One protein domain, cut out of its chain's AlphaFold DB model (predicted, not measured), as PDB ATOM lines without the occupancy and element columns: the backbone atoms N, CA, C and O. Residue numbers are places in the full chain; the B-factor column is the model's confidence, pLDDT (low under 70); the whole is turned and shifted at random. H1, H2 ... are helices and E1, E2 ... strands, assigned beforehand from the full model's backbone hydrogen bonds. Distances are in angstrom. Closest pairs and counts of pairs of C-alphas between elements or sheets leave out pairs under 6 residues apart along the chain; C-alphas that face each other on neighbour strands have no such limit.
ATOM      1  N   TYR A 166      11.974 -44.258 -27.985       79.62
ATOM      2  CA  TYR A 166      12.203 -44.190 -29.429       79.62
ATOM      3  C   TYR A 166      12.984 -45.421 -29.891       79.62
ATOM      4  O   TYR A 166      14.091 -45.686 -29.431       79.62
ATOM      5  N   VAL A 167      12.399 -46.207 -30.795       78.19
ATOM      6  CA  VAL A 167      12.978 -47.476 -31.254       78.19
ATOM      7  C   VAL A 167      13.576 -47.286 -32.642       78.19
ATOM      8  O   VAL A 167      12.856 -47.005 -33.595       78.19
ATOM      9  N   SER A 168      14.884 -47.501 -32.767       82.31
ATOM     10  CA  SER A 168      15.571 -47.624 -34.053       82.31
ATOM     11  C   SER A 168      16.136 -49.036 -34.228       82.31
ATOM     12  O   SER A 168      16.140 -49.854 -33.309       82.31
ATOM     13  N   ARG A 169      16.657 -49.326 -35.423       81.31
ATOM     14  CA  ARG A 169      17.228 -50.640 -35.751       81.31
ATOM     15  C   ARG A 169      18.425 -51.023 -34.873       81.31
ATOM     16  O   ARG A 169      18.602 -52.199 -34.574       81.31
ATOM     17  N   LEU A 170      19.288 -50.063 -34.542       86.38
ATOM     18  CA  LEU A 170      20.565 -50.324 -33.858       86.38
ATOM     19  C   LEU A 170      20.568 -49.906 -32.390       86.38
ATOM     20  O   LEU A 170      21.379 -50.411 -31.617       86.38
ATOM     21  N   ARG A 171      19.657 -49.003 -32.024       89.88
ATOM     22  CA  ARG A 171      19.508 -48.499 -30.665       89.88
ATOM     23  C   ARG A 171      18.062 -48.223 -30.313       89.88
ATOM     24  O   ARG A 171      17.242 -47.936 -31.186       89.88
ATOM     25  N   THR A 172      17.778 -48.225 -29.031       90.88
ATOM     26  CA  THR A 172      16.499 -47.792 -28.491       90.88
ATOM     27  C   THR A 172      16.769 -46.769 -27.405       90.88
ATOM     28  O   THR A 172      17.586 -47.000 -26.522       90.88
ATOM     29  N   GLU A 173      16.130 -45.616 -27.503       92.25
ATOM     30  CA  GLU A 173      16.316 -44.498 -26.587       92.25
ATOM     31  C   GLU A 173      15.146 -44.486 -25.612       92.25
ATOM     32  O   GLU A 173      13.994 -44.565 -26.042       92.25
ATOM     33  N   HIS A 174      15.428 -44.421 -24.316       93.19
ATOM     34  CA  HIS A 174      14.419 -44.278 -23.272       93.19
ATOM     35  C   HIS A 174      14.692 -43.017 -22.467       93.19
ATOM     36  O   HIS A 174      15.843 -42.720 -22.151       93.19
ATOM     37  N   LEU A 175      13.633 -42.309 -22.088       92.62
ATOM     38  CA  LEU A 175      13.735 -41.299 -21.045       92.62
ATOM     39  C   LEU A 175      13.763 -42.016 -19.692       92.62
ATOM     40  O   LEU A 175      12.875 -42.821 -19.400       92.62
ATOM     41  N   VAL A 176      14.802 -41.768 -18.900       94.44
ATOM     42  CA  VAL A 176      14.998 -42.390 -17.588       94.44
ATOM     43  C   VAL A 176      15.126 -41.324 -16.514       94.44
ATOM     44  O   VAL A 176      15.640 -40.242 -16.786       94.44
ATOM     45  N   TYR A 177      14.668 -41.636 -15.309       94.00
ATOM     46  CA  TYR A 177      14.740 -40.734 -14.162       94.00
ATOM     47  C   TYR A 177      15.999 -41.038 -13.371       94.00
ATOM     48  O   TYR A 177      16.264 -42.197 -13.067       94.00
ATOM     49  N   GLU A 178      16.777 -40.012 -13.088       92.50
ATOM     50  CA  GLU A 178      17.994 -40.082 -12.295       92.50
ATOM     51  C   GLU A 178      17.614 -40.064 -10.804       92.50
ATOM     52  O   GLU A 178      16.813 -39.237 -10.364       92.50
ATOM     53  N   LEU A 179      18.103 -41.051 -10.047       91.56
ATOM     54  CA  LEU A 179      17.779 -41.223  -8.632       91.56
ATOM     55  C   LEU A 179      18.855 -40.568  -7.755       91.56
ATOM     56  O   LEU A 179      20.006 -41.011  -7.810       91.56
ATOM     57  N   PRO A 180      18.494 -39.601  -6.890       88.06
ATOM     58  CA  PRO A 180      19.443 -39.016  -5.956       88.06
ATOM     59  C   PRO A 180      19.872 -40.050  -4.911       88.06
ATOM     60  O   PRO A 180      19.143 -40.993  -4.602       88.06
ATOM     61  N   ARG A 181      21.060 -39.870  -4.330       81.75
ATOM     62  CA  ARG A 181      21.678 -40.841  -3.410       81.75
ATOM     63  C   ARG A 181      20.817 -41.183  -2.190       81.75
ATOM     64  O   ARG A 181      20.827 -42.319  -1.727       81.75
ATOM     65  N   ASN A 182      20.077 -40.204  -1.682       83.19
ATOM     66  CA  ASN A 182      19.175 -40.326  -0.538       83.19
ATOM     67  C   ASN A 182      17.760 -40.795  -0.921       83.19
ATOM     68  O   ASN A 182      16.854 -40.756  -0.091       83.19
ATOM     69  N   HIS A 183      17.539 -41.213  -2.167       88.31
ATOM     70  CA  HIS A 183      16.247 -41.725  -2.587       88.31
ATOM     71  C   HIS A 183      15.948 -43.063  -1.897       88.31
ATOM     72  O   HIS A 183      16.765 -43.980  -1.946       88.31
ATOM     73  N   PHE A 184      14.750 -43.214  -1.326       86.06
ATOM     74  CA  PHE A 184      14.346 -44.389  -0.533       86.06
ATOM     75  C   PHE A 184      14.557 -45.739  -1.255       86.06
ATOM     76  O   PHE A 184      14.933 -46.736  -0.646       86.06
ATOM     77  N   LEU A 185      14.384 -45.779  -2.586       88.12
ATOM     78  CA  LEU A 185      14.639 -46.984  -3.400       88.12
ATOM     79  C   LEU A 185      16.093 -47.478  -3.337       88.12
ATOM     80  O   LEU A 185      16.362 -48.613  -3.731       88.12
ATOM     81  N   LEU A 186      17.022 -46.633  -2.892       88.25
ATOM     82  CA  LEU A 186      18.448 -46.926  -2.812       88.25
ATOM     83  C   LEU A 186      18.908 -47.360  -1.415       88.25
ATOM     84  O   LEU A 186      20.064 -47.743  -1.273       88.25
ATOM     85  N   GLU A 187      18.039 -47.368  -0.397       83.38
ATOM     86  CA  GLU A 187      18.425 -47.677   0.995       83.38
ATOM     87  C   GLU A 187      19.071 -49.061   1.163       83.38
ATOM     88  O   GLU A 187      19.976 -49.236   1.973       83.38
ATOM     89  N   GLN A 188      18.634 -50.048   0.378       81.75
ATOM     90  CA  GLN A 188      19.140 -51.428   0.431       81.75
ATOM     91  C   GLN A 188      20.142 -51.745  -0.690       81.75
ATOM     92  O   GLN A 188      20.431 -52.912  -0.966       81.75
ATOM     93  N   LEU A 189      20.626 -50.720  -1.392       85.31
ATOM     94  CA  LEU A 189      21.530 -50.848  -2.527       85.31
ATOM     95  C   LEU A 189      22.932 -50.351  -2.176       85.31
ATOM     96  O   LEU A 189      23.109 -49.412  -1.406       85.31
ATOM     97  N   GLU A 190      23.945 -50.973  -2.778       83.75
ATOM     98  CA  GLU A 190      25.327 -50.505  -2.661       83.75
ATOM     99  C   GLU A 190      25.449 -49.075  -3.224       83.75
ATOM    100  O   GLU A 190      24.974 -48.781  -4.324       83.75
ATOM    101  N   GLN A 191      26.084 -48.171  -2.478       78.62
ATOM    102  CA  GLN A 191      26.226 -46.768  -2.877       78.62
ATOM    103  C   GLN A 191      27.540 -46.487  -3.626       78.62
ATOM    104  O   GLN A 191      28.545 -47.194  -3.469       78.62
ATOM    105  N   THR A 192      27.527 -45.423  -4.432       71.88
ATOM    106  CA  THR A 192      28.714 -44.836  -5.075       71.88
ATOM    107  C   THR A 192      29.548 -44.024  -4.076       71.88
ATOM    108  O   THR A 192      29.083 -43.709  -2.978       71.88
ATOM    109  N   GLU A 193      30.811 -43.733  -4.412       65.62
ATOM    110  CA  GLU A 193      31.730 -43.036  -3.497       65.62
ATOM    111  C   GLU A 193      31.407 -41.539  -3.407       65.62
ATOM    112  O   GLU A 193      31.416 -40.974  -2.311       65.62
ATOM    113  N   SER A 194      31.042 -40.917  -4.533       68.44
ATOM    114  CA  SER A 194      30.622 -39.515  -4.600       68.44
ATOM    115  C   SER A 194      29.305 -39.332  -5.358       68.44
ATOM    116  O   SER A 194      28.850 -40.221  -6.084       68.44
ATOM    117  N   ASP A 195      28.704 -38.155  -5.187       60.38
ATOM    118  CA  ASP A 195      27.457 -37.761  -5.858       60.38
ATOM    119  C   ASP A 195      27.669 -37.428  -7.346       60.38
ATOM    120  O   ASP A 195      26.723 -37.464  -8.135       60.38
ATOM    121  N   GLU A 196      28.918 -37.139  -7.729       59.50
ATOM    122  CA  GLU A 196      29.342 -36.926  -9.117       59.50
ATOM    123  C   GLU A 196      29.555 -38.244  -9.882       59.50
ATOM    124  O   GLU A 196      29.648 -38.253 -11.113       59.50
ATOM    125  N   GLU A 197      29.641 -39.378  -9.178       62.56
ATOM    126  CA  GLU A 197      29.669 -40.690  -9.810       62.56
ATOM    127  C   GLU A 197      28.269 -41.121 -10.272       62.56
ATOM    128  O   GLU A 197      27.249 -40.788  -9.679       62.56
ATOM    129  N   VAL A 198      28.241 -41.891 -11.364       61.53
ATOM    130  CA  VAL A 198      27.040 -42.370 -12.071       61.53
ATOM    131  C   VAL A 198      25.919 -42.779 -11.122       61.53
ATOM    132  O   VAL A 198      26.049 -43.756 -10.386       61.53
ATOM    133  N   GLN A 199      24.798 -42.072 -11.211       81.12
ATOM    134  CA  GLN A 199      23.638 -42.305 -10.362       81.12
ATOM    135  C   GLN A 199      22.817 -43.509 -10.844       81.12
ATOM    136  O   GLN A 199      22.909 -43.959 -11.993       81.12
ATOM    137  N   TYR A 200      22.010 -44.071  -9.949       92.06
ATOM    138  CA  TYR A 200      20.999 -45.053 -10.327       92.06
ATOM    139  C   TYR A 200      19.936 -44.391 -11.198       92.06
ATOM    140  O   TYR A 200      19.679 -43.198 -11.070       92.06
ATOM    141  N   HIS A 201      19.311 -45.157 -12.089       94.44
ATOM    142  CA  HIS A 201      18.243 -44.621 -12.928       94.44
ATOM    143  C   HIS A 201      17.012 -45.530 -12.938       94.44
ATOM    144  O   HIS A 201      17.115 -46.740 -12.739       94.44
ATOM    145  N   LEU A 202      15.847 -44.957 -13.227       95.69
ATOM    146  CA  LEU A 202      14.588 -45.672 -13.411       95.69
ATOM    147  C   LEU A 202      14.107 -45.569 -14.853       95.69
ATOM    148  O   LEU A 202      13.893 -44.477 -15.379       95.69
ATOM    149  N   ALA A 203      13.861 -46.720 -15.472       95.62
ATOM    150  CA  ALA A 203      13.194 -46.797 -16.763       95.62
ATOM    151  C   ALA A 203      11.707 -47.122 -16.581       95.62
ATOM    152  O   ALA A 203      11.342 -48.272 -16.322       95.62
ATOM    153  N   ILE A 204      10.849 -46.113 -16.756       94.62
ATOM    154  CA  ILE A 204       9.394 -46.231 -16.574       94.62
ATOM    155  C   ILE A 204       8.763 -47.071 -17.680       94.62
ATOM    156  O   ILE A 204       9.144 -46.974 -18.848       94.62
ATOM    157  N   TRP A 205       7.801 -47.905 -17.298       93.56
ATOM    158  CA  TRP A 205       6.980 -48.736 -18.167       93.56
ATOM    159  C   TRP A 205       5.750 -47.973 -18.612       93.56
ATOM    160  O   TRP A 205       5.107 -47.295 -17.816       93.56
ATOM    161  N   ARG A 206       5.393 -48.107 -19.890       90.50
ATOM    162  CA  ARG A 206       4.080 -47.632 -20.324       90.50
ATOM    163  C   ARG A 206       3.005 -48.588 -19.798       90.50
ATOM    164  O   ARG A 206       3.235 -49.803 -19.775       90.50
ATOM    165  N   PRO A 207       1.825 -48.082 -19.417       90.50
ATOM    166  CA  PRO A 207       0.719 -48.933 -19.004       90.50
ATOM    167  C   PRO A 207       0.415 -50.027 -20.034       90.50
ATOM    168  O   PRO A 207       0.363 -49.766 -21.234       90.50
ATOM    169  N   GLY A 208       0.269 -51.268 -19.573       87.00
ATOM    170  CA  GLY A 208       0.093 -52.437 -20.443       87.00
ATOM    171  C   GLY A 208       1.368 -52.959 -21.126       87.00
ATOM    172  O   GLY A 208       1.291 -53.916 -21.893       87.00
ATOM    173  N   GLU A 209       2.549 -52.360 -20.898       89.50
ATOM    174  CA  GLU A 209       3.814 -52.933 -21.385       89.50
ATOM    175  C   GLU A 209       4.159 -54.217 -20.628       89.50
ATOM    176  O   GLU A 209       4.002 -54.301 -19.406       89.50
ATOM    177  N   THR A 210       4.701 -55.171 -21.383       89.88
ATOM    178  CA  THR A 210       5.286 -56.433 -20.921       89.88
ATOM    179  C   THR A 210       6.783 -56.476 -21.258       89.88
ATOM    180  O   THR A 210       7.282 -55.660 -22.039       89.88
ATOM    181  N   GLU A 211       7.516 -57.438 -20.698       87.94
ATOM    182  CA  GLU A 211       8.953 -57.651 -20.960       87.94
ATOM    183  C   GLU A 211       9.291 -57.895 -22.445       87.94
ATOM    184  O   GLU A 211      10.373 -57.529 -22.920       87.94
ATOM    185  N   ASP A 212       8.333 -58.437 -23.200       86.12
ATOM    186  CA  ASP A 212       8.427 -58.691 -24.638       86.12
ATOM    187  C   ASP A 212       7.924 -57.528 -25.517       86.12
ATOM    188  O   ASP A 212       7.967 -57.595 -26.749       86.12
ATOM    189  N   SER A 213       7.465 -56.430 -24.909       82.69
ATOM    190  CA  SER A 213       6.815 -55.327 -25.619       82.69
ATOM    191  C   SER A 213       7.800 -54.468 -26.425       82.69
ATOM    192  O   SER A 213       8.488 -53.576 -25.919       82.69
ATOM    193  N   LEU A 214       7.851 -54.702 -27.738       76.56
ATOM    194  CA  LEU A 214       8.610 -53.867 -28.680       76.56
ATOM    195  C   LEU A 214       7.835 -52.627 -29.127       76.56
ATOM    196  O   LEU A 214       8.432 -51.578 -29.373       76.56
ATOM    197  N   VAL A 215       6.516 -52.762 -29.228       77.81
ATOM    198  CA  VAL A 215       5.597 -51.738 -29.720       77.81
ATOM    199  C   VAL A 215       4.749 -51.249 -28.550       77.81
ATOM    200  O   VAL A 215       4.329 -52.078 -27.745       77.81
ATOM    201  N   PRO A 216       4.463 -49.938 -28.460       80.38
ATOM    202  CA  PRO A 216       3.584 -49.409 -27.430       80.38
ATOM    203  C   PRO A 216       2.245 -50.165 -27.373       80.38
ATOM    204  O   PRO A 216       1.639 -50.387 -28.430       80.38
ATOM    205  N   PRO A 217       1.775 -50.531 -26.170       83.62
ATOM    206  CA  PRO A 217       0.474 -51.156 -25.983       83.62
ATOM    207  C   PRO A 217      -0.651 -50.270 -26.521       83.62
ATOM    208  O   PRO A 217      -0.552 -49.041 -26.525       83.62
ATOM    209  N   LYS A 218      -1.732 -50.898 -26.982       85.25
ATOM    210  CA  LYS A 218      -2.917 -50.214 -27.520       85.25
ATOM    211  C   LYS A 218      -4.154 -50.592 -26.711       85.25
ATOM    212  O   LYS A 218      -4.138 -51.555 -25.945       85.25
ATOM    213  N   LYS A 219      -5.240 -49.833 -26.878       83.38
ATOM    214  CA  LYS A 219      -6.558 -50.248 -26.389       83.38
ATOM    215  C   LYS A 219      -7.045 -51.408 -27.261       83.38
ATOM    216  O   LYS A 219      -7.261 -51.230 -28.455       83.38
ATOM    217  N   THR A 220      -7.162 -52.584 -26.661       78.00
ATOM    218  CA  THR A 220      -7.661 -53.820 -27.286       78.00
ATOM    219  C   THR A 220      -9.060 -54.186 -26.799       78.00
ATOM    220  O   THR A 220      -9.743 -54.981 -27.438       78.00
ATOM    221  N   CYS A 221      -9.502 -53.604 -25.681       81.69
ATOM    222  CA  CYS A 221     -10.803 -53.873 -25.090       81.69
ATOM    223  C   CYS A 221     -11.879 -52.882 -25.555       81.69
ATOM    224  O   CYS A 221     -11.608 -51.707 -25.819       81.69
ATOM    225  N   ASN A 222     -13.125 -53.352 -25.538       78.88
ATOM    226  CA  ASN A 222     -14.323 -52.534 -25.745       78.88
ATOM    227  C   ASN A 222     -14.921 -52.029 -24.423       78.88
ATOM    228  O   ASN A 222     -16.069 -51.597 -24.398       78.88
ATOM    229  N   SER A 223     -14.183 -52.128 -23.312       72.06
ATOM    230  CA  SER A 223     -14.737 -51.779 -22.011       72.06
ATOM    231  C   SER A 223     -14.997 -50.270 -21.912       72.06
ATOM    232  O   SER A 223     -14.208 -49.446 -22.403       72.06
ATOM    233  N   MET A 224     -16.156 -49.931 -21.341       66.88
ATOM    234  CA  MET A 224     -16.563 -48.561 -21.031       66.88
ATOM    235  C   MET A 224     -15.850 -48.088 -19.757       66.88
ATOM    236  O   MET A 224     -15.357 -48.908 -18.988       66.88
ATOM    237  N   GLU A 225     -15.771 -46.773 -19.542       62.12
ATOM    238  CA  GLU A 225     -14.922 -46.131 -18.516       62.12
ATOM    239  C   GLU A 225     -15.117 -46.647 -17.076       62.12
ATOM    240  O   GLU A 225     -14.206 -46.523 -16.263       62.12
ATOM    241  N   PHE A 226     -16.254 -47.281 -16.773       64.19
ATOM    242  CA  PHE A 226     -16.601 -47.766 -15.434       64.19
ATOM    243  C   PHE A 226     -16.189 -49.220 -15.142       64.19
ATOM    244  O   PHE A 226     -16.026 -49.574 -13.977       64.19
ATOM    245  N   GLU A 227     -15.967 -50.058 -16.162       83.31
ATOM    246  CA  GLU A 227     -15.531 -51.450 -15.983       83.31
ATOM    247  C   GLU A 227     -14.180 -51.686 -16.665       83.31
ATOM    248  O   GLU A 227     -14.019 -51.561 -17.880       83.31
ATOM    249  N   LEU A 228     -13.166 -52.041 -15.877       85.69
ATOM    250  CA  LEU A 228     -11.811 -52.257 -16.378       85.69
ATOM    251  C   LEU A 228     -11.626 -53.719 -16.803       85.69
ATOM    252  O   LEU A 228     -11.799 -54.631 -16.000       85.69
ATOM    253  N   CYS A 229     -11.194 -53.967 -18.043       87.19
ATOM    254  CA  CYS A 229     -10.957 -55.334 -18.528       87.19
ATOM    255  C   CYS A 229      -9.772 -56.017 -17.823       87.19
ATOM    256  O   CYS A 229      -8.800 -55.357 -17.460       87.19
ATOM    257  N   ASN A 230      -9.791 -57.345 -17.698       85.31
ATOM    258  CA  ASN A 230      -8.714 -58.112 -17.050       85.31
ATOM    259  C   ASN A 230      -7.471 -58.339 -17.935       85.31
ATOM    260  O   ASN A 230      -6.550 -59.046 -17.534       85.31
ATOM    261  N   ASP A 231      -7.427 -57.745 -19.129       85.62
ATOM    262  CA  ASP A 231      -6.276 -57.842 -20.027       85.62
ATOM    263  C   ASP A 231      -5.098 -57.004 -19.494       85.62
ATOM    264  O   ASP A 231      -5.148 -55.771 -19.432       85.62
ATOM    265  N   GLN A 232      -4.010 -57.688 -19.133       84.19
ATOM    266  CA  GLN A 232      -2.777 -57.074 -18.629       84.19
ATOM    267  C   GLN A 232      -2.021 -56.268 -19.693       84.19
ATOM    268  O   GLN A 232      -1.178 -55.447 -19.349       84.19
ATOM    269  N   THR A 233      -2.334 -56.458 -20.976       88.19
ATOM    270  CA  THR A 233      -1.703 -55.737 -22.091       88.19
ATOM    271  C   THR A 233      -2.511 -54.526 -22.562       88.19
ATOM    272  O   THR A 233      -2.023 -53.714 -23.350       88.19
ATOM    273  N   CYS A 234      -3.736 -54.347 -22.058       90.12
ATOM    274  CA  CYS A 234      -4.595 -53.240 -22.462       90.12
ATOM    275  C   CYS A 234      -4.076 -51.902 -21.917       90.12
ATOM    276  O   CYS A 234      -4.110 -51.658 -20.709       90.12
ATOM    277  N   PHE A 235      -3.659 -50.998 -22.810       89.56
ATOM    278  CA  PHE A 235      -3.152 -49.675 -22.421       89.56
ATOM    279  C   PHE A 235      -4.173 -48.880 -21.598       89.56
ATOM    280  O   PHE A 235      -3.857 -48.403 -20.516       89.56
ATOM    281  N   SER A 236      -5.410 -48.765 -22.097       89.25
ATOM    282  CA  SER A 236      -6.440 -47.902 -21.502       89.25
ATOM    283  C   SER A 236      -6.775 -48.317 -20.070       89.25
ATOM    284  O   SER A 236      -6.781 -47.480 -19.177       89.25
ATOM    285  N   CYS A 237      -7.019 -49.610 -19.844       89.56
ATOM    286  CA  CYS A 237      -7.418 -50.098 -18.526       89.56
ATOM    287  C   CYS A 237      -6.253 -50.079 -17.536       89.56
ATOM    288  O   CYS A 237      -6.441 -49.694 -16.388       89.56
ATOM    289  N   ASN A 238      -5.043 -50.453 -17.968       90.50
ATOM    290  CA  ASN A 238      -3.876 -50.364 -17.093       90.50
ATOM    291  C   ASN A 238      -3.506 -48.914 -16.781       90.50
ATOM    292  O   ASN A 238      -3.100 -48.640 -15.660       90.50
ATOM    293  N   ASN A 239      -3.709 -47.976 -17.711       91.00
ATOM    294  CA  ASN A 239      -3.479 -46.561 -17.438       91.00
ATOM    295  C   ASN A 239      -4.399 -46.062 -16.318       91.00
ATOM    296  O   ASN A 239      -3.907 -45.479 -15.358       91.00
ATOM    297  N   THR A 240      -5.699 -46.364 -16.385       89.94
ATOM    298  CA  THR A 240      -6.649 -46.014 -15.317       89.94
ATOM    299  C   THR A 240      -6.303 -46.702 -13.992       89.94
ATOM    300  O   THR A 240      -6.347 -46.060 -12.949       89.94
ATOM    301  N   ARG A 241      -5.893 -47.980 -14.005       90.88
ATOM    302  CA  ARG A 241      -5.457 -48.690 -12.785       90.88
ATOM    303  C   ARG A 241      -4.249 -48.034 -12.130       90.88
ATOM    304  O   ARG A 241      -4.273 -47.769 -10.935       90.88
ATOM    305  N   GLU A 242      -3.205 -47.787 -12.915       92.31
ATOM    306  CA  GLU A 242      -1.965 -47.178 -12.433       92.31
ATOM    307  C   GLU A 242      -2.212 -45.736 -11.949       92.31
ATOM    308  O   GLU A 242      -1.644 -45.328 -10.941       92.31
ATOM    309  N   GLN A 243      -3.105 -44.985 -12.609       90.62
ATOM    310  CA  GLN A 243      -3.535 -43.652 -12.169       90.62
ATOM    311  C   GLN A 243      -4.304 -43.694 -10.842       90.62
ATOM    312  O   GLN A 243      -3.934 -42.976  -9.919       90.62
ATOM    313  N   ASN A 244      -5.321 -44.552 -10.716       91.25
ATOM    314  CA  ASN A 244      -6.138 -44.656  -9.501       91.25
ATOM    315  C   ASN A 244      -5.327 -45.120  -8.284       91.25
ATOM    316  O   ASN A 244      -5.622 -44.730  -7.161       91.25
ATOM    317  N   ALA A 245      -4.300 -45.942  -8.505       92.81
ATOM    318  CA  ALA A 245      -3.384 -46.382  -7.458       92.81
ATOM    319  C   ALA A 245      -2.235 -45.388  -7.182       92.81
ATOM    320  O   ALA A 245      -1.426 -45.644  -6.298       92.81
ATOM    321  N   ASN A 246      -2.143 -44.277  -7.925       93.88
ATOM    322  CA  ASN A 246      -1.038 -43.310  -7.883       93.88
ATOM    323  C   ASN A 246       0.360 -43.938  -8.068       93.88
ATOM    324  O   ASN A 246       1.345 -43.499  -7.474       93.88
ATOM    325  N   ILE A 247       0.468 -44.973  -8.906       94.69
ATOM    326  CA  ILE A 247       1.730 -45.681  -9.148       94.69
ATOM    327  C   ILE A 247       2.206 -45.556 -10.594       94.69
ATOM    328  O   ILE A 247       1.458 -45.222 -11.519       94.69
ATOM    329  N   VAL A 248       3.482 -45.870 -10.776       93.69
ATOM    330  CA  VAL A 248       4.113 -46.203 -12.050       93.69
ATOM    331  C   VAL A 248       4.966 -47.452 -11.889       93.69
ATOM    332  O   VAL A 248       5.542 -47.707 -10.831       93.69
ATOM    333  N   ARG A 249       5.070 -48.226 -12.966       95.12
ATOM    334  CA  ARG A 249       5.952 -49.392 -13.041       95.12
ATOM    335  C   ARG A 249       7.321 -48.985 -13.574       95.12
ATOM    336  O   ARG A 249       7.403 -48.241 -14.551       95.12
ATOM    337  N   ALA A 250       8.399 -49.484 -12.978       95.50
ATOM    338  CA  ALA A 250       9.760 -49.152 -13.392       95.50
ATOM    339  C   ALA A 250      10.710 -50.354 -13.355       95.50
ATOM    340  O   ALA A 250      10.521 -51.304 -12.601       95.50
ATOM    341  N   THR A 251      11.765 -50.279 -14.164       96.38
ATOM    342  CA  THR A 251      12.949 -51.137 -14.045       96.38
ATOM    343  C   THR A 251      14.108 -50.314 -13.513       96.38
ATOM    344  O   THR A 251      14.333 -49.193 -13.983       96.38
ATOM    345  N   LEU A 252      14.867 -50.888 -12.584       95.75
ATOM    346  CA  LEU A 252      16.058 -50.259 -12.037       95.75
ATOM    347  C   LEU A 252      17.245 -50.427 -12.994       95.75
ATOM    348  O   LEU A 252      17.533 -51.521 -13.480       95.75
ATOM    349  N   LEU A 253      17.955 -49.335 -13.254       95.12
ATOM    350  CA  LEU A 253      19.220 -49.327 -13.974       95.12
ATOM    351  C   LEU A 253      20.343 -49.046 -12.977       95.12
ATOM    352  O   LEU A 253      20.353 -48.017 -12.301       95.12
ATOM    353  N   ILE A 254      21.280 -49.983 -12.893       92.38
ATOM    354  CA  ILE A 254      22.337 -50.008 -11.884       92.38
ATOM    355  C   ILE A 254      23.648 -49.548 -12.526       92.38
ATOM    356  O   ILE A 254      24.032 -50.105 -13.559       92.38
ATOM    357  N   PRO A 255      24.374 -48.588 -11.934       90.19
ATOM    358  CA  PRO A 255      25.709 -48.216 -12.391       90.19
ATOM    359  C   PRO A 255      26.627 -49.433 -12.515       90.19
ATOM    360  O   PRO A 255      26.722 -50.249 -11.598       90.19
ATOM    361  N   CYS A 256      27.346 -49.554 -13.635       85.00
ATOM    362  CA  CYS A 256      28.211 -50.714 -13.876       85.00
ATOM    363  C   CYS A 256      29.261 -50.918 -12.771       85.00
ATOM    364  O   CYS A 256      29.541 -52.055 -12.400       85.00
ATOM    365  N   ARG A 257      29.800 -49.826 -12.207       82.62
ATOM    366  CA  ARG A 257      30.763 -49.857 -11.097       82.62
ATOM    367  C   ARG A 257      30.187 -50.540  -9.866       82.62
ATOM    368  O   ARG A 257      30.879 -51.341  -9.245       82.62
ATOM    369  N   VAL A 258      28.926 -50.245  -9.556       86.31
ATOM    370  CA  VAL A 258      28.225 -50.857  -8.431       86.31
ATOM    371  C   VAL A 258      27.907 -52.315  -8.742       86.31
ATOM    372  O   VAL A 258      28.288 -53.204  -7.991       86.31
ATOM    373  N   ALA A 259      27.326 -52.594  -9.910       86.88
ATOM    374  CA  ALA A 259      27.003 -53.960 -10.318       86.88
ATOM    375  C   ALA A 259      28.229 -54.896 -10.329       86.88
ATOM    376  O   ALA A 259      28.120 -56.084 -10.038       86.88
ATOM    377  N   MET A 260      29.412 -54.370 -10.655       81.81
ATOM    378  CA  MET A 260      30.660 -55.135 -10.682       81.81
ATOM    379  C   MET A 260      31.433 -55.101  -9.357       81.81
ATOM    380  O   MET A 260      32.571 -55.567  -9.328       81.81
ATOM    381  N   ARG A 261      30.862 -54.558  -8.271       81.75
ATOM    382  CA  ARG A 261      31.529 -54.394  -6.963       81.75
ATOM    383  C   ARG A 261      32.911 -53.757  -7.083       81.75
ATOM    384  O   ARG A 261      33.882 -54.212  -6.485       81.75
ATOM    385  N   ARG A 262      33.020 -52.744  -7.947       73.31
ATOM    386  CA  ARG A 262      34.272 -52.036  -8.271       73.31
ATOM    387  C   ARG A 262      35.369 -52.923  -8.883       73.31
ATOM    388  O   ARG A 262      36.472 -52.443  -9.128       73.31
ATOM    389  N   SER A 263      35.072 -54.181  -9.213       69.94
ATOM    390  CA  SER A 263      35.985 -55.042  -9.956       69.94
ATOM    391  C   SER A 263      36.115 -54.520 -11.378       69.94
ATOM    392  O   SER A 263      35.158 -54.510 -12.154       69.94
ATOM    393  N   PHE A 264      37.325 -54.115 -11.750       60.47
ATOM    394  CA  PHE A 264      37.611 -53.709 -13.116       60.47
ATOM    395  C   PHE A 264      37.565 -54.945 -14.033       60.47
ATOM    396  O   PHE A 264      38.230 -55.940 -13.732       60.47
ATOM    397  N   PRO A 265      36.820 -54.943 -15.155       55.25
ATOM    398  CA  PRO A 265      36.937 -56.013 -16.138       55.25
ATOM    399  C   PRO A 265      38.358 -56.001 -16.724       55.25
ATOM    400  O   PRO A 265      38.691 -55.173 -17.569       55.25
ATOM    401  N   LEU A 266      39.206 -56.930 -16.269       50.25
ATOM    402  CA  LEU A 266      40.640 -56.998 -16.599       50.25
ATOM    403  C   LEU A 266      40.938 -57.258 -18.088       50.25
ATOM    404  O   LEU A 266      42.068 -57.086 -18.534       50.25
ATOM    405  N   ASN A 267      39.931 -57.577 -18.900       43.31
ATOM    406  CA  ASN A 267      40.109 -57.804 -20.331       43.31
ATOM    407  C   ASN A 267      39.852 -56.527 -21.132       43.31
ATOM    408  O   ASN A 267      38.848 -56.393 -21.829       43.31
ATOM    409  N   GLY A 268      40.805 -55.598 -21.012       44.41
ATOM    410  CA  GLY A 268      41.108 -54.557 -21.988       44.41
ATOM    411  C   GLY A 268      39.896 -53.868 -22.603       44.41
ATOM    412  O   GLY A 268      39.487 -54.192 -23.721       44.41
ATOM    413  N   THR A 269      39.365 -52.853 -21.917       43.91
ATOM    414  CA  THR A 269      39.378 -51.443 -22.359       43.91
ATOM    415  C   THR A 269      38.198 -50.621 -21.797       43.91
ATOM    416  O   THR A 269      37.072 -51.102 -21.758       43.91
ATOM    417  N   TYR A 270      38.464 -49.324 -21.564       50.00
ATOM    418  CA  TYR A 270      37.515 -48.216 -21.759       50.00
ATOM    419  C   TYR A 270      36.586 -47.820 -20.567       50.00
ATOM    420  O   TYR A 270      35.561 -48.433 -20.327       50.00
ATOM    421  N   PHE A 271      36.964 -46.740 -19.832       51.12
ATOM    422  CA  PHE A 271      36.255 -46.145 -18.674       51.12
ATOM    423  C   PHE A 271      34.746 -46.037 -18.903       51.12
ATOM    424  O   PHE A 271      34.317 -45.306 -19.798       51.12
ATOM    425  N   GLN A 272      33.995 -46.685 -18.018       64.00
ATOM    426  CA  GLN A 272      32.548 -46.864 -18.034       64.00
ATOM    427  C   GLN A 272      31.853 -45.817 -17.140       64.00
ATOM    428  O   GLN A 272      31.247 -46.147 -16.128       64.00
ATOM    429  N   VAL A 273      32.014 -44.528 -17.462       69.06
ATOM    430  CA  VAL A 273      31.496 -43.415 -16.624       69.06
ATOM    431  C   VAL A 273      30.015 -43.127 -16.881       69.06
ATOM    432  O   VAL A 273      29.422 -42.314 -16.209       69.06
ATOM    433  N   ASN A 274      29.382 -43.756 -17.860       82.25
ATOM    434  CA  ASN A 274      27.948 -43.588 -18.099       82.25
ATOM    435  C   ASN A 274      27.268 -44.914 -18.445       82.25
ATOM    436  O   ASN A 274      26.169 -44.935 -18.994       82.25
ATOM    437  N   GLU A 275      27.943 -46.029 -18.161       87.44
ATOM    438  CA  GLU A 275      27.406 -47.358 -18.415       87.44
ATOM    439  C   GLU A 275      26.622 -47.847 -17.199       87.44
ATOM    440  O   GLU A 275      27.117 -47.851 -16.067       87.44
ATOM    441  N   VAL A 276      25.402 -48.295 -17.462       91.38
ATOM    442  CA  VAL A 276      24.490 -48.896 -16.494       91.38
ATOM    443  C   VAL A 276      24.053 -50.266 -17.009       91.38
ATOM    444  O   VAL A 276      24.054 -50.522 -18.215       91.38
ATOM    445  N   PHE A 277      23.665 -51.163 -16.108       93.62
ATOM    446  CA  PHE A 277      23.030 -52.433 -16.452       93.62
ATOM    447  C   PHE A 277      21.566 -52.409 -16.042       93.62
ATOM    448  O   PHE A 277      21.219 -51.903 -14.977       93.62
ATOM    449  N   ALA A 278      20.705 -52.969 -16.889       95.75
ATOM    450  CA  ALA A 278      19.307 -53.164 -16.533       95.75
ATOM    451  C   ALA A 278      19.205 -54.313 -15.532       95.75
ATOM    452  O   ALA A 278      19.640 -55.429 -15.828       95.75
ATOM    453  N   ASP A 279      18.643 -54.058 -14.357       95.69
ATOM    454  CA  ASP A 279      18.416 -55.118 -13.387       95.69
ATOM    455  C   ASP A 279      17.422 -56.137 -13.957       95.69
ATOM    456  O   ASP A 279      16.315 -55.793 -14.376       95.69
ATOM    457  N   HIS A 280      17.848 -57.394 -14.049       95.50
ATOM    458  CA  HIS A 280      17.111 -58.425 -14.770       95.50
ATOM    459  C   HIS A 280      15.806 -58.781 -14.061       95.50
ATOM    460  O   HIS A 280      14.785 -58.954 -14.718       95.50
ATOM    461  N   GLU A 281      15.823 -58.825 -12.730       94.81
ATOM    462  CA  GLU A 281      14.641 -59.148 -11.940       94.81
ATOM    463  C   GLU A 281      13.553 -58.088 -12.122       94.81
ATOM    464  O   GLU A 281      12.432 -58.423 -12.508       94.81
ATOM    465  N   THR A 282      13.897 -56.808 -11.965       95.50
ATOM    466  CA  THR A 282      12.956 -55.698 -12.184       95.50
ATOM    467  C   THR A 282      12.668 -55.412 -13.661       95.50
ATOM    468  O   THR A 282      11.764 -54.644 -13.995       95.50
ATOM    469  N   SER A 283      13.406 -56.034 -14.583       95.12
ATOM    470  CA  SER A 283      13.080 -56.041 -16.016       95.12
ATOM    471  C   SER A 283      11.974 -57.035 -16.372       95.12
ATOM    472  O   SER A 283      11.303 -56.834 -17.381       95.12
ATOM    473  N   LEU A 284      11.804 -58.099 -15.581       93.50
ATOM    474  CA  LEU A 284      10.734 -59.091 -15.745       93.50
ATOM    475  C   LEU A 284       9.537 -58.750 -14.846       93.50
ATOM    476  O   LEU A 284       8.381 -58.796 -15.258       93.50
ATOM    477  N   ARG A 285       9.819 -58.339 -13.604       94.19
ATOM    478  CA  ARG A 285       8.828 -57.971 -12.587       94.19
ATOM    479  C   ARG A 285       9.054 -56.520 -12.154       94.19
ATOM    480  O   ARG A 285       9.798 -56.291 -11.203       94.19
ATOM    481  N   PRO A 286       8.473 -55.532 -12.856       94.44
ATOM    482  CA  PRO A 286       8.735 -54.128 -12.567       94.44
ATOM    483  C   PRO A 286       8.307 -53.744 -11.152       94.44
ATOM    484  O   PRO A 286       7.299 -54.230 -10.638       94.44
ATOM    485  N   ILE A 287       9.062 -52.831 -10.548       94.62
ATOM    486  CA  ILE A 287       8.728 -52.254  -9.245       94.62
ATOM    487  C   ILE A 287       7.631 -51.204  -9.403       94.62
ATOM    488  O   ILE A 287       7.641 -50.432 -10.363       94.62
ATOM    489  N   ASN A 288       6.703 -51.170  -8.450       95.19
ATOM    490  CA  ASN A 288       5.675 -50.139  -8.361       95.19
ATOM    491  C   ASN A 288       6.201 -48.988  -7.502       95.19
ATOM    492  O   ASN A 288       6.629 -49.206  -6.371       95.19
ATOM    493  N   ILE A 289       6.166 -47.773  -8.038       93.50
ATOM    494  CA  ILE A 289       6.688 -46.567  -7.391       93.50
ATOM    495  C   ILE A 289       5.584 -45.513  -7.387       93.50
ATOM    496  O   ILE A 289       4.897 -45.359  -8.398       93.50
ATOM    497  N   SER A 290       5.416 -44.785  -6.278       93.94
ATOM    498  CA  SER A 290       4.489 -43.646  -6.240       93.94
ATOM    499  C   SER A 290       4.926 -42.562  -7.226       93.94
ATOM    500  O   SER A 290       6.115 -42.245  -7.326       93.94
ATOM    501  N   ARG A 291       3.968 -41.961  -7.932       91.50
ATOM    502  CA  ARG A 291       4.241 -40.861  -8.874       91.50
ATOM    503  C   ARG A 291       4.858 -39.648  -8.188       91.50
ATOM    504  O   ARG A 291       5.721 -39.001  -8.778       91.50
ATOM    505  N   ASP A 292       4.489 -39.397  -6.937       89.88
ATOM    506  CA  ASP A 292       4.980 -38.257  -6.154       89.88
ATOM    507  C   ASP A 292       6.498 -38.323  -5.941       89.88
ATOM    508  O   ASP A 292       7.175 -37.300  -5.874       89.88
ATOM    509  N   LEU A 293       7.048 -39.539  -5.897       88.44
ATOM    510  CA  LEU A 293       8.466 -39.786  -5.639       88.44
ATOM    511  C   LEU A 293       9.340 -39.590  -6.882       88.44
ATOM    512  O   LEU A 293      10.551 -39.444  -6.762       88.44
ATOM    513  N   ILE A 294       8.736 -39.576  -8.074       88.62
ATOM    514  CA  ILE A 294       9.459 -39.404  -9.340       88.62
ATOM    515  C   ILE A 294       9.181 -38.066 -10.030       88.62
ATOM    516  O   ILE A 294       9.903 -37.708 -10.957       88.62
ATOM    517  N   TYR A 295       8.149 -37.331  -9.604       84.69
ATOM    518  CA  TYR A 295       7.674 -36.123 -10.286       84.69
ATOM    519  C   TYR A 295       8.751 -35.031 -10.409       84.69
ATOM    520  O   TYR A 295       8.867 -34.408 -11.461       84.69
ATOM    521  N   ASN A 296       9.582 -34.859  -9.375       86.25
ATOM    522  CA  ASN A 296      10.630 -33.830  -9.320       86.25
ATOM    523  C   ASN A 296      12.026 -34.333  -9.720       86.25
ATOM    524  O   ASN A 296      13.013 -33.620  -9.535       86.25
ATOM    525  N   LEU A 297      12.140 -35.561 -10.227       90.06
ATOM    526  CA  LEU A 297      13.438 -36.129 -10.578       90.06
ATOM    527  C   LEU A 297      13.920 -35.644 -11.944       90.06
ATOM    528  O   LEU A 297      13.148 -35.512 -12.898       90.06
ATOM    529  N   THR A 298      15.230 -35.435 -12.056       90.25
ATOM    530  CA  THR A 298      15.865 -35.092 -13.327       90.25
ATOM    531  C   THR A 298      15.785 -36.268 -14.293       90.25
ATOM    532  O   THR A 298      15.861 -37.438 -13.917       90.25
ATOM    533  N   THR A 299      15.636 -35.963 -15.581       90.56
ATOM    534  CA  THR A 299      15.565 -36.988 -16.626       90.56
ATOM    535  C   THR A 299      16.811 -37.000 -17.497       90.56
ATOM    536  O   THR A 299      17.332 -35.949 -17.876       90.56
ATOM    537  N   ARG A 300      17.237 -38.197 -17.901       90.19
ATOM    538  CA  ARG A 300      18.339 -38.446 -18.835       90.19
ATOM    539  C   ARG A 300      17.869 -39.311 -19.998       90.19
ATOM    540  O   ARG A 300      16.877 -40.032 -19.898       90.19
ATOM    541  N   THR A 301      18.608 -39.281 -21.103       91.69
ATOM    542  CA  THR A 301      18.390 -40.219 -22.212       91.69
ATOM    543  C   THR A 301      19.256 -41.457 -22.012       91.69
ATOM    544  O   THR A 301      20.485 -41.370 -21.988       91.69
ATOM    545  N   ALA A 302      18.614 -42.615 -21.903       93.19
ATOM    546  CA  ALA A 302      19.262 -43.915 -21.881       93.19
ATOM    547  C   ALA A 302      19.266 -44.556 -23.267       93.19
ATOM    548  O   ALA A 302      18.219 -44.721 -23.891       93.19
ATOM    549  N   TYR A 303      20.444 -44.966 -23.724       92.69
ATOM    550  CA  TYR A 303      20.663 -45.616 -25.006       92.69
ATOM    551  C   TYR A 303      20.869 -47.116 -24.805       92.69
ATOM    552  O   TYR A 303      21.863 -47.553 -24.220       92.69
ATOM    553  N   PHE A 304      19.940 -47.907 -25.335       93.50
ATOM    554  CA  PHE A 304      19.975 -49.362 -25.307       93.50
ATOM    555  C   PHE A 304      20.400 -49.926 -26.655       93.50
ATOM    556  O   PHE A 304      19.975 -49.438 -27.699       93.50
ATOM    557  N   GLY A 305      21.217 -50.975 -26.653       91.12
ATOM    558  CA  GLY A 305      21.693 -51.598 -27.886       91.12
ATOM    559  C   GLY A 305      22.432 -52.906 -27.637       91.12
ATOM    560  O   GLY A 305      22.640 -53.313 -26.501       91.12
ATOM    561  N   SER A 306      22.857 -53.576 -28.708       87.81
ATOM    562  CA  SER A 306      23.654 -54.810 -28.599       87.81
ATOM    563  C   SER A 306      25.119 -54.568 -28.210       87.81
ATOM    564  O   SER A 306      25.795 -55.477 -27.740       87.81
ATOM    565  N   SER A 307      25.631 -53.361 -28.452       86.19
ATOM    566  CA  SER A 307      26.971 -52.909 -28.065       86.19
ATOM    567  C   SER A 307      27.043 -51.383 -28.147       86.19
ATOM    568  O   SER A 307      26.269 -50.773 -28.886       86.19
ATOM    569  N   ALA A 308      28.018 -50.768 -27.470       83.38
ATOM    570  CA  ALA A 308      28.263 -49.328 -27.582       83.38
ATOM    571  C   ALA A 308      28.498 -48.905 -29.045       83.38
ATOM    572  O   ALA A 308      27.898 -47.952 -29.528       83.38
ATOM    573  N   THR A 309      29.291 -49.670 -29.803       82.06
ATOM    574  CA  THR A 309      29.529 -49.400 -31.229       82.06
ATOM    575  C   THR A 309      28.243 -49.434 -32.057       82.06
ATOM    576  O   THR A 309      28.095 -48.630 -32.971       82.06
ATOM    577  N   ALA A 310      27.308 -50.343 -31.758       85.50
ATOM    578  CA  ALA A 310      26.020 -50.381 -32.449       85.50
ATOM    579  C   ALA A 310      25.169 -49.147 -32.127       85.50
ATOM    580  O   ALA A 310      24.566 -48.589 -33.041       85.50
ATOM    581  N   ILE A 311      25.176 -48.698 -30.868       87.00
ATOM    582  CA  ILE A 311      24.431 -47.514 -30.427       87.00
ATOM    583  C   ILE A 311      24.867 -46.268 -31.202       87.00
ATOM    584  O   ILE A 311      24.026 -45.564 -31.759       87.00
ATOM    585  N   PHE A 312      26.176 -46.033 -31.295       84.12
ATOM    586  CA  PHE A 312      26.721 -44.821 -31.916       84.12
ATOM    587  C   PHE A 312      26.850 -44.892 -33.440       84.12
ATOM    588  O   PHE A 312      27.168 -43.896 -34.086       84.12
ATOM    589  N   ARG A 313      26.603 -46.055 -34.049       83.12
ATOM    590  CA  ARG A 313      26.721 -46.208 -35.500       83.12
ATOM    591  C   ARG A 313      25.679 -45.341 -36.216       83.12
ATOM    592  O   ARG A 313      24.479 -45.542 -36.051       83.12
ATOM    593  N   GLY A 314      26.165 -44.451 -37.081       80.81
ATOM    594  CA  GLY A 314      25.334 -43.563 -37.897       80.81
ATOM    595  C   GLY A 314      24.843 -42.307 -37.172       80.81
ATOM    596  O   GLY A 314      23.965 -41.642 -37.704       80.81
ATOM    597  N   LEU A 315      25.369 -42.010 -35.980       81.00
ATOM    598  CA  LEU A 315      25.175 -40.722 -35.313       81.00
ATOM    599  C   LEU A 315      26.218 -39.702 -35.779       81.00
ATOM    600  O   LEU A 315      27.342 -40.075 -36.128       81.00
ATOM    601  N   SER A 316      25.847 -38.424 -35.750       81.88
ATOM    602  CA  SER A 316      26.772 -37.312 -35.947       81.88
ATOM    603  C   SER A 316      27.720 -37.161 -34.751       81.88
ATOM    604  O   SER A 316      27.487 -37.688 -33.659       81.88
ATOM    605  N   MET A 317      28.802 -36.407 -34.940       74.69
ATOM    606  CA  MET A 317      29.762 -36.135 -33.867       74.69
ATOM    607  C   MET A 317      29.128 -35.409 -32.677       74.69
ATOM    608  O   MET A 317      29.391 -35.765 -31.529       74.69
ATOM    609  N   GLU A 318      28.260 -34.439 -32.955       79.31
ATOM    610  CA  GLU A 318      27.541 -33.662 -31.944       79.31
ATOM    611  C   GLU A 318      26.589 -34.545 -31.134       79.31
ATOM    612  O   GLU A 318      26.536 -34.458 -29.905       79.31
ATOM    613  N   GLU A 319      25.875 -35.451 -31.807       82.12
ATOM    614  CA  GLU A 319      24.986 -36.406 -31.149       82.12
ATOM    615  C   GLU A 319      25.773 -37.338 -30.231       82.12
ATOM    616  O   GLU A 319      25.377 -37.548 -29.084       82.12
ATOM    617  N   ILE A 320      26.913 -37.860 -30.694       81.06
ATOM    618  CA  ILE A 320      27.751 -38.729 -29.866       81.06
ATOM    619  C   ILE A 320      28.283 -37.955 -28.658       81.06
ATOM    620  O   ILE A 320      28.188 -38.452 -27.539       81.06
ATOM    621  N   GLN A 321      28.776 -36.730 -28.843       79.44
ATOM    622  CA  GLN A 321      29.250 -35.881 -27.749       79.44
ATOM    623  C   GLN A 321      28.147 -35.598 -26.720       79.44
ATOM    624  O   GLN A 321      28.371 -35.733 -25.516       79.44
ATOM    625  N   LYS A 322      26.928 -35.291 -27.174       82.12
ATOM    626  CA  LYS A 322      25.766 -35.126 -26.293       82.12
ATOM    627  C   LYS A 322      25.476 -36.403 -25.499       82.12
ATOM    628  O   LYS A 322      25.224 -36.321 -24.298       82.12
ATOM    629  N   CYS A 323      25.560 -37.574 -26.136       82.81
ATOM    630  CA  CYS A 323      25.424 -38.859 -25.447       82.81
ATOM    631  C   CYS A 323      26.526 -39.070 -24.399       82.81
ATOM    632  O   CYS A 323      26.244 -39.607 -23.333       82.81
ATOM    633  N   CYS A 324      27.766 -38.653 -24.676       76.62
ATOM    634  CA  CYS A 324      28.881 -38.767 -23.733       76.62
ATOM    635  C   CYS A 324      28.636 -37.967 -22.453       76.62
ATOM    636  O   CYS A 324      28.947 -38.442 -21.367       76.62
ATOM    637  N   TRP A 325      28.125 -36.744 -22.596       79.62
ATOM    638  CA  TRP A 325      28.014 -35.798 -21.487       79.62
ATOM    639  C   TRP A 325      26.701 -35.911 -20.723       79.62
ATOM    640  O   TRP A 325      26.652 -35.632 -19.528       79.62
ATOM    641  N   LYS A 326      25.614 -36.272 -21.412       83.50
ATOM    642  CA  LYS A 326      24.266 -36.258 -20.831       83.50
ATOM    643  C   LYS A 326      23.526 -37.587 -20.938       83.50
ATOM    644  O   LYS A 326      22.436 -37.694 -20.384       83.50
ATOM    645  N   GLY A 327      24.071 -38.561 -21.658       87.50
ATOM    646  CA  GLY A 327      23.428 -39.846 -21.899       87.50
ATOM    647  C   GLY A 327      23.964 -40.959 -21.012       87.50
ATOM    648  O   GLY A 327      25.129 -40.948 -20.616       87.50
ATOM    649  N   VAL A 328      23.123 -41.966 -20.783       90.25
ATOM    650  CA  VAL A 328      23.512 -43.233 -20.148       90.25
ATOM    651  C   VAL A 328      23.413 -44.380 -21.147       90.25
ATOM    652  O   VAL A 328      22.587 -44.358 -22.056       90.25
ATOM    653  N   ILE A 329      24.275 -45.382 -21.020       90.69
ATOM    654  CA  ILE A 329      24.411 -46.480 -21.983       90.69
ATOM    655  C   ILE A 329      24.102 -47.794 -21.280       90.69
ATOM    656  O   ILE A 329      24.688 -48.090 -20.243       90.69
ATOM    657  N   CYS A 330      23.240 -48.616 -21.875       92.50
ATOM    658  CA  CYS A 330      22.915 -49.936 -21.350       92.50
ATOM    659  C   CYS A 330      22.914 -50.982 -22.467       92.50
ATOM    660  O   CYS A 330      22.095 -50.950 -23.382       92.50
ATOM    661  N   VAL A 331      23.849 -51.930 -22.412       91.50
ATOM    662  CA  VAL A 331      24.014 -52.960 -23.461       91.50
ATOM    663  C   VAL A 331      23.677 -54.373 -22.991       91.50
ATOM    664  O   VAL A 331      23.631 -55.306 -23.793       91.50
ATOM    665  N   ARG A 332      23.454 -54.552 -21.686       91.38
ATOM    666  CA  ARG A 332      23.173 -55.851 -21.070       91.38
ATOM    667  C   ARG A 332      22.324 -55.705 -19.815       91.38
ATOM    668  O   ARG A 332      22.333 -54.660 -19.165       91.38
ATOM    669  N   GLY A 333      21.615 -56.779 -19.494       93.31
ATOM    670  CA  GLY A 333      21.005 -56.955 -18.190       93.31
ATOM    671  C   GLY A 333      22.008 -57.512 -17.180       93.31
ATOM    672  O   GLY A 333      23.073 -58.024 -17.543       93.31
ATOM    673  N   PHE A 334      21.648 -57.435 -15.911       91.12
ATOM    674  CA  PHE A 334      22.460 -57.896 -14.795       91.12
ATOM    675  C   PHE A 334      21.560 -58.524 -13.741       91.12
ATOM    676  O   PHE A 334      20.536 -57.951 -13.380       91.12
ATOM    677  N   GLU A 335      21.923 -59.709 -13.268       93.31
ATOM    678  CA  GLU A 335      21.210 -60.349 -12.171       93.31
ATOM    679  C   GLU A 335      21.888 -60.006 -10.848       93.31
ATOM    680  O   GLU A 335      23.006 -60.441 -10.575       93.31
ATOM    681  N   ARG A 336      21.201 -59.214 -10.023       88.44
ATOM    682  CA  ARG A 336      21.773 -58.628  -8.808       88.44
ATOM    683  C   ARG A 336      22.145 -59.658  -7.738       88.44
ATOM    684  O   ARG A 336      23.110 -59.450  -7.012       88.44
ATOM    685  N   SER A 337      21.403 -60.762  -7.649       87.00
ATOM    686  CA  SER A 337      21.626 -61.828  -6.661       87.00
ATOM    687  C   SER A 337      22.884 -62.652  -6.943       87.00
ATOM    688  O   SER A 337      23.611 -63.000  -6.016       87.00
ATOM    689  N   THR A 338      23.162 -62.949  -8.214       87.38
ATOM    690  CA  THR A 338      24.288 -63.805  -8.628       87.38
ATOM    691  C   THR A 338      25.478 -63.020  -9.176       87.38
ATOM    692  O   THR A 338      26.571 -63.568  -9.301       87.38
ATOM    693  N   GLY A 339      25.284 -61.750  -9.538       84.81
ATOM    694  CA  GLY A 339      26.268 -60.946 -10.259       84.81
ATOM    695  C   GLY A 339      26.431 -61.346 -11.731       84.81
ATOM    696  O   GLY A 339      27.332 -60.851 -12.415       84.81
ATOM    697  N   ALA A 340      25.600 -62.261 -12.239       88.12
ATOM    698  CA  ALA A 340      25.766 -62.816 -13.572       88.12
ATOM    699  C   ALA A 340      25.244 -61.861 -14.664       88.12
ATOM    700  O   ALA A 340      24.187 -61.237 -14.509       88.12
ATOM    701  N   PRO A 341      25.929 -61.773 -15.819       90.56
ATOM    702  CA  PRO A 341      25.406 -61.039 -16.962       90.56
ATOM    703  C   PRO A 341      24.140 -61.717 -17.507       90.56
ATOM    704  O   PRO A 341      24.028 -62.947 -17.551       90.56
ATOM    705  N   ARG A 342      23.187 -60.901 -17.965       93.12
ATOM    706  CA  ARG A 342      21.935 -61.342 -18.591       93.12
ATOM    707  C   ARG A 342      21.716 -60.615 -19.921       93.12
ATOM    708  O   ARG A 342      22.198 -59.494 -20.109       93.12
ATOM    709  N   PRO A 343      21.006 -61.222 -20.885       91.31
ATOM    710  CA  PRO A 343      20.584 -60.496 -22.076       91.31
ATOM    711  C   PRO A 343      19.615 -59.362 -21.699       91.31
ATOM    712  O   PRO A 343      18.847 -59.488 -20.748       91.31
ATOM    713  N   LEU A 344      19.627 -58.264 -22.462       92.00
ATOM    714  CA  LEU A 344      18.578 -57.246 -22.353       92.00
ATOM    715  C   LEU A 344      17.217 -57.851 -22.709       92.00
ATOM    716  O   LEU A 344      17.103 -58.570 -23.709       92.00
ATOM    717  N   VAL A 345      16.194 -57.523 -21.916       92.31
ATOM    718  CA  VAL A 345      14.803 -57.853 -22.250       92.31
ATOM    719  C   VAL A 345      14.375 -57.104 -23.512       92.31
ATOM    720  O   VAL A 345      14.856 -55.999 -23.796       92.31
ATOM    721  N   ARG A 346      13.465 -57.702 -24.289       89.75
ATOM    722  CA  ARG A 346      13.093 -57.169 -25.610       89.75
ATOM    723  C   ARG A 346      12.470 -55.782 -25.514       89.75
ATOM    724  O   ARG A 346      12.672 -54.981 -26.423       89.75
ATOM    725  N   ARG A 347      11.797 -55.475 -24.399       91.00
ATOM    726  CA  ARG A 347      11.281 -54.143 -24.083       91.00
ATOM    727  C   ARG A 347      12.320 -53.034 -24.253       91.00
ATOM    728  O   ARG A 347      11.959 -51.965 -24.746       91.00
ATOM    729  N   PHE A 348      13.573 -53.276 -23.874       91.12
ATOM    730  CA  PHE A 348      14.641 -52.289 -24.020       91.12
ATOM    731  C   PHE A 348      15.227 -52.283 -25.418       91.12
ATOM    732  O   PHE A 348      15.319 -51.231 -26.029       91.12
ATOM    733  N   HIS A 349      15.629 -53.440 -25.939       90.69
ATOM    734  CA  HIS A 349      16.188 -53.520 -27.282       90.69
ATOM    735  C   HIS A 349      16.146 -54.957 -27.808       90.69
ATOM    736  O   HIS A 349      16.472 -55.905 -27.096       90.69
ATOM    737  N   CYS A 350      15.824 -55.122 -29.090       84.75
ATOM    738  CA  CYS A 350      15.936 -56.399 -29.785       84.75
ATOM    739  C   CYS A 350      16.829 -56.226 -31.013       84.75
ATOM    740  O   CYS A 350      16.561 -55.386 -31.871       84.75
ATOM    741  N   SER A 351      17.900 -57.020 -31.092       78.50
ATOM    742  CA  SER A 351      18.841 -56.930 -32.206       78.50
ATOM    743  C   SER A 351      18.167 -57.327 -33.525       78.50
ATOM    744  O   SER A 351      17.310 -58.214 -33.531       78.50
ATOM    745  N   PRO A 352      18.608 -56.776 -34.671       75.19
ATOM    746  CA  PRO A 352      18.020 -57.093 -35.975       75.19
ATOM    747  C   PRO A 352      17.969 -58.598 -36.276       75.19
ATOM    748  O   PRO A 352      16.960 -59.096 -36.766       75.19
ATOM    749  N   SER A 353      19.020 -59.333 -35.897       71.81
ATOM    750  CA  SER A 353      19.099 -60.792 -36.040       71.81
ATOM    751  C   SER A 353      18.001 -61.536 -35.272       71.81
ATOM    752  O   SER A 353      17.427 -62.496 -35.778       71.81
ATOM    753  N   LYS A 354      17.674 -61.079 -34.058       71.00
ATOM    754  CA  LYS A 354      16.609 -61.663 -33.236       71.00
ATOM    755  C   LYS A 354      15.229 -61.255 -33.748       71.00
ATOM    756  O   LYS A 354      14.325 -62.082 -33.747       71.00
ATOM    757  N   MET A 355      15.074 -60.023 -34.239       68.69
ATOM    758  CA  MET A 355      13.819 -59.569 -34.853       68.69
ATOM    759  C   MET A 355      13.465 -60.379 -36.105       68.69
ATOM    760  O   MET A 355      12.292 -60.668 -36.335       68.69
ATOM    761  N   GLU A 356      14.456 -60.759 -36.913       69.31
ATOM    762  CA  GLU A 356      14.228 -61.591 -38.095       69.31
ATOM    763  C   GLU A 356      13.808 -63.018 -37.722       69.31
ATOM    764  O   GLU A 356      12.893 -63.561 -38.338       69.31
ATOM    765  N   LYS A 357      14.402 -63.587 -36.666       67.25
ATOM    766  CA  LYS A 357      14.008 -64.900 -36.141       67.25
ATOM    767  C   LYS A 357      12.555 -64.909 -35.655       67.25
ATOM    768  O   LYS A 357      11.788 -65.759 -36.090       67.25
ATOM    769  N   VAL A 358      12.152 -63.909 -34.865       66.88
ATOM    770  CA  VAL A 358      10.759 -63.772 -34.391       66.88
ATOM    771  C   VAL A 358       9.788 -63.654 -35.567       66.88
ATOM    772  O   VAL A 358       8.754 -64.310 -35.586       66.88
ATOM    773  N   LYS A 359      10.132 -62.876 -36.604       69.25
ATOM    774  CA  LYS A 359       9.297 -62.771 -37.813       69.25
ATOM    775  C   LYS A 359       9.134 -64.100 -38.553       69.25
ATOM    776  O   LYS A 359       8.103 -64.285 -39.196       69.25
ATOM    777  N   ARG A 360      10.136 -64.984 -38.521       63.31
ATOM    778  CA  ARG A 360      10.048 -66.327 -39.117       63.31
ATOM    779  C   ARG A 360       9.150 -67.234 -38.272       63.31
ATOM    780  O   ARG A 360       8.206 -67.784 -38.821       63.31
ATOM    781  N   GLU A 361       9.353 -67.256 -36.955       66.00
ATOM    782  CA  GLU A 361       8.543 -68.036 -36.001       66.00
ATOM    783  C   GLU A 361       7.044 -67.655 -36.086       66.00
ATOM    784  O   GLU A 361       6.192 -68.514 -36.289       66.00
ATOM    785  N   THR A 362       6.702 -66.359 -36.106       66.75
ATOM    786  CA  THR A 362       5.299 -65.907 -36.253       66.75
ATOM    787  C   THR A 362       4.663 -66.302 -37.596       66.75
ATOM    788  O   THR A 362       3.447 -66.479 -37.686       66.75
ATOM    789  N   ARG A 363       5.455 -66.418 -38.672       63.66
ATOM    790  CA  ARG A 363       4.950 -66.858 -39.988       63.66
ATOM    791  C   ARG A 363       4.675 -68.359 -40.014       63.66
ATOM    792  O   ARG A 363       3.696 -68.768 -40.632       63.66
ATOM    793  N   GLU A 364       5.503 -69.147 -39.339       57.31
ATOM    794  CA  GLU A 364       5.333 -70.595 -39.211       57.31
ATOM    795  C   GLU A 364       4.105 -70.937 -38.349       57.31
ATOM    796  O   GLU A 364       3.270 -71.734 -38.782       57.31
ATOM    797  N   ASP A 365       3.892 -70.233 -37.230       55.34
ATOM    798  CA  ASP A 365       2.693 -70.377 -36.381       55.34
ATOM    799  C   ASP A 365       1.395 -69.948 -37.095       55.34
ATOM    800  O   ASP A 365       0.320 -70.526 -36.913       55.34
TER     801      ASP A 365
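Overview. This is residues 166 to 365 of the 387 residues of a protein of Theobroma cacao (UniProt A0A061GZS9). A strongly twisted, branched sheet of seven strands runs through the body, with the short helices H2, H3 and H4 and the upright helix H5 set round it. H1 and the long loop of residues 205 to 234 make one end of the longest axis, residues 265 to 271 stick out at the other, and residues 356 to 365 of H6 stick out from the body. The printed part has 200 residues, with six named helices and seven named strands; along the chain E1 and E2 come first, then H1, E3, H2, E4, H3 and E5, and last E6, H4, H5, E7 and H6; in the sheet E6 and E7 are parallel neighbours, and the other neighbour pairs, E1 and E2, E1 and E6, E2 and E3, E3 and E4, E3 and E5, are antiparallel. The class is mixed, helices and strands, with under half of the residues in named elements. The whole is compact, with a radius of gyration of the C-alphas of 17.9 A and spans of 55 by 44 by 37 A.

Along the chain. Strand E1, residues 171 to 179, begins at C-alpha 171 (19.508, -48.499, -30.665), is 23.3 A long and bends by 54 degrees at residue 175. The other strands are E2, 200 to 204; E3, 247 to 255, 24.3 A long; E4, 276 to 279; E5, 287 to 290; E6, 299 to 305, 19.4 A; and E7, 327 to 330. The helices are H1, 235 to 244, 14.2 A; H2, 256 to 259; H3, 280 to 284; H4, 308 to 312; H5, 317 to 326, 14.1 A; and H6, 352 to 365, 20.3 A, ending at C-alpha 365 (2.693, -70.377, -36.381).

Arrangement. E1 has antiparallel E2, its hairpin partner, on one side (N 177 to O 202, 2.9 A) and antiparallel E6 on the other (N 174 to O 302, 2.8 A). E3 is antiparallel to E2 (N 203 to O 251, 2.9 A), and has antiparallel E4 (N 254 to O 277, 2.8 A) and E5 (N 248 to O 289, 2.8 A) on its other side. E6 and E7 are parallel (N 328 to O 301, 3.0 A); E6, H4, H5, E7 form a strand-helix-strand unit, two parallel strands joined through helices, with a right-handed crossover. H4 is over E6 at a height over the sheet of 6.9 A, its Ile 311 C-alpha 5.5 A from that of Gly 305, their closest pair. H5 stands up from the sheet at 61 degrees. H3 is only just over E3, with 3 C-alphas falling on it. H1 only grazes the sheet with residues 239 to 243. H6 is not on the sheet. Every O i to N i+4 pair is within hydrogen-bond range in H1, H3, H4, H5 and H6; H2 is too short for one.

Size, cuts and confidence. The C-alphas of Phe 226 and Gly 268, the two farthest apart, are 58.5 A apart. The printed part has no cut. The links E1 to E2, E2 to H1, H2 to E4 and E7 to H6 are long. Mean pLDDT of the printed part is 83.5; residues 193 to 198, 224 to 226, 263 to 273 and 355 to 365 are under 70.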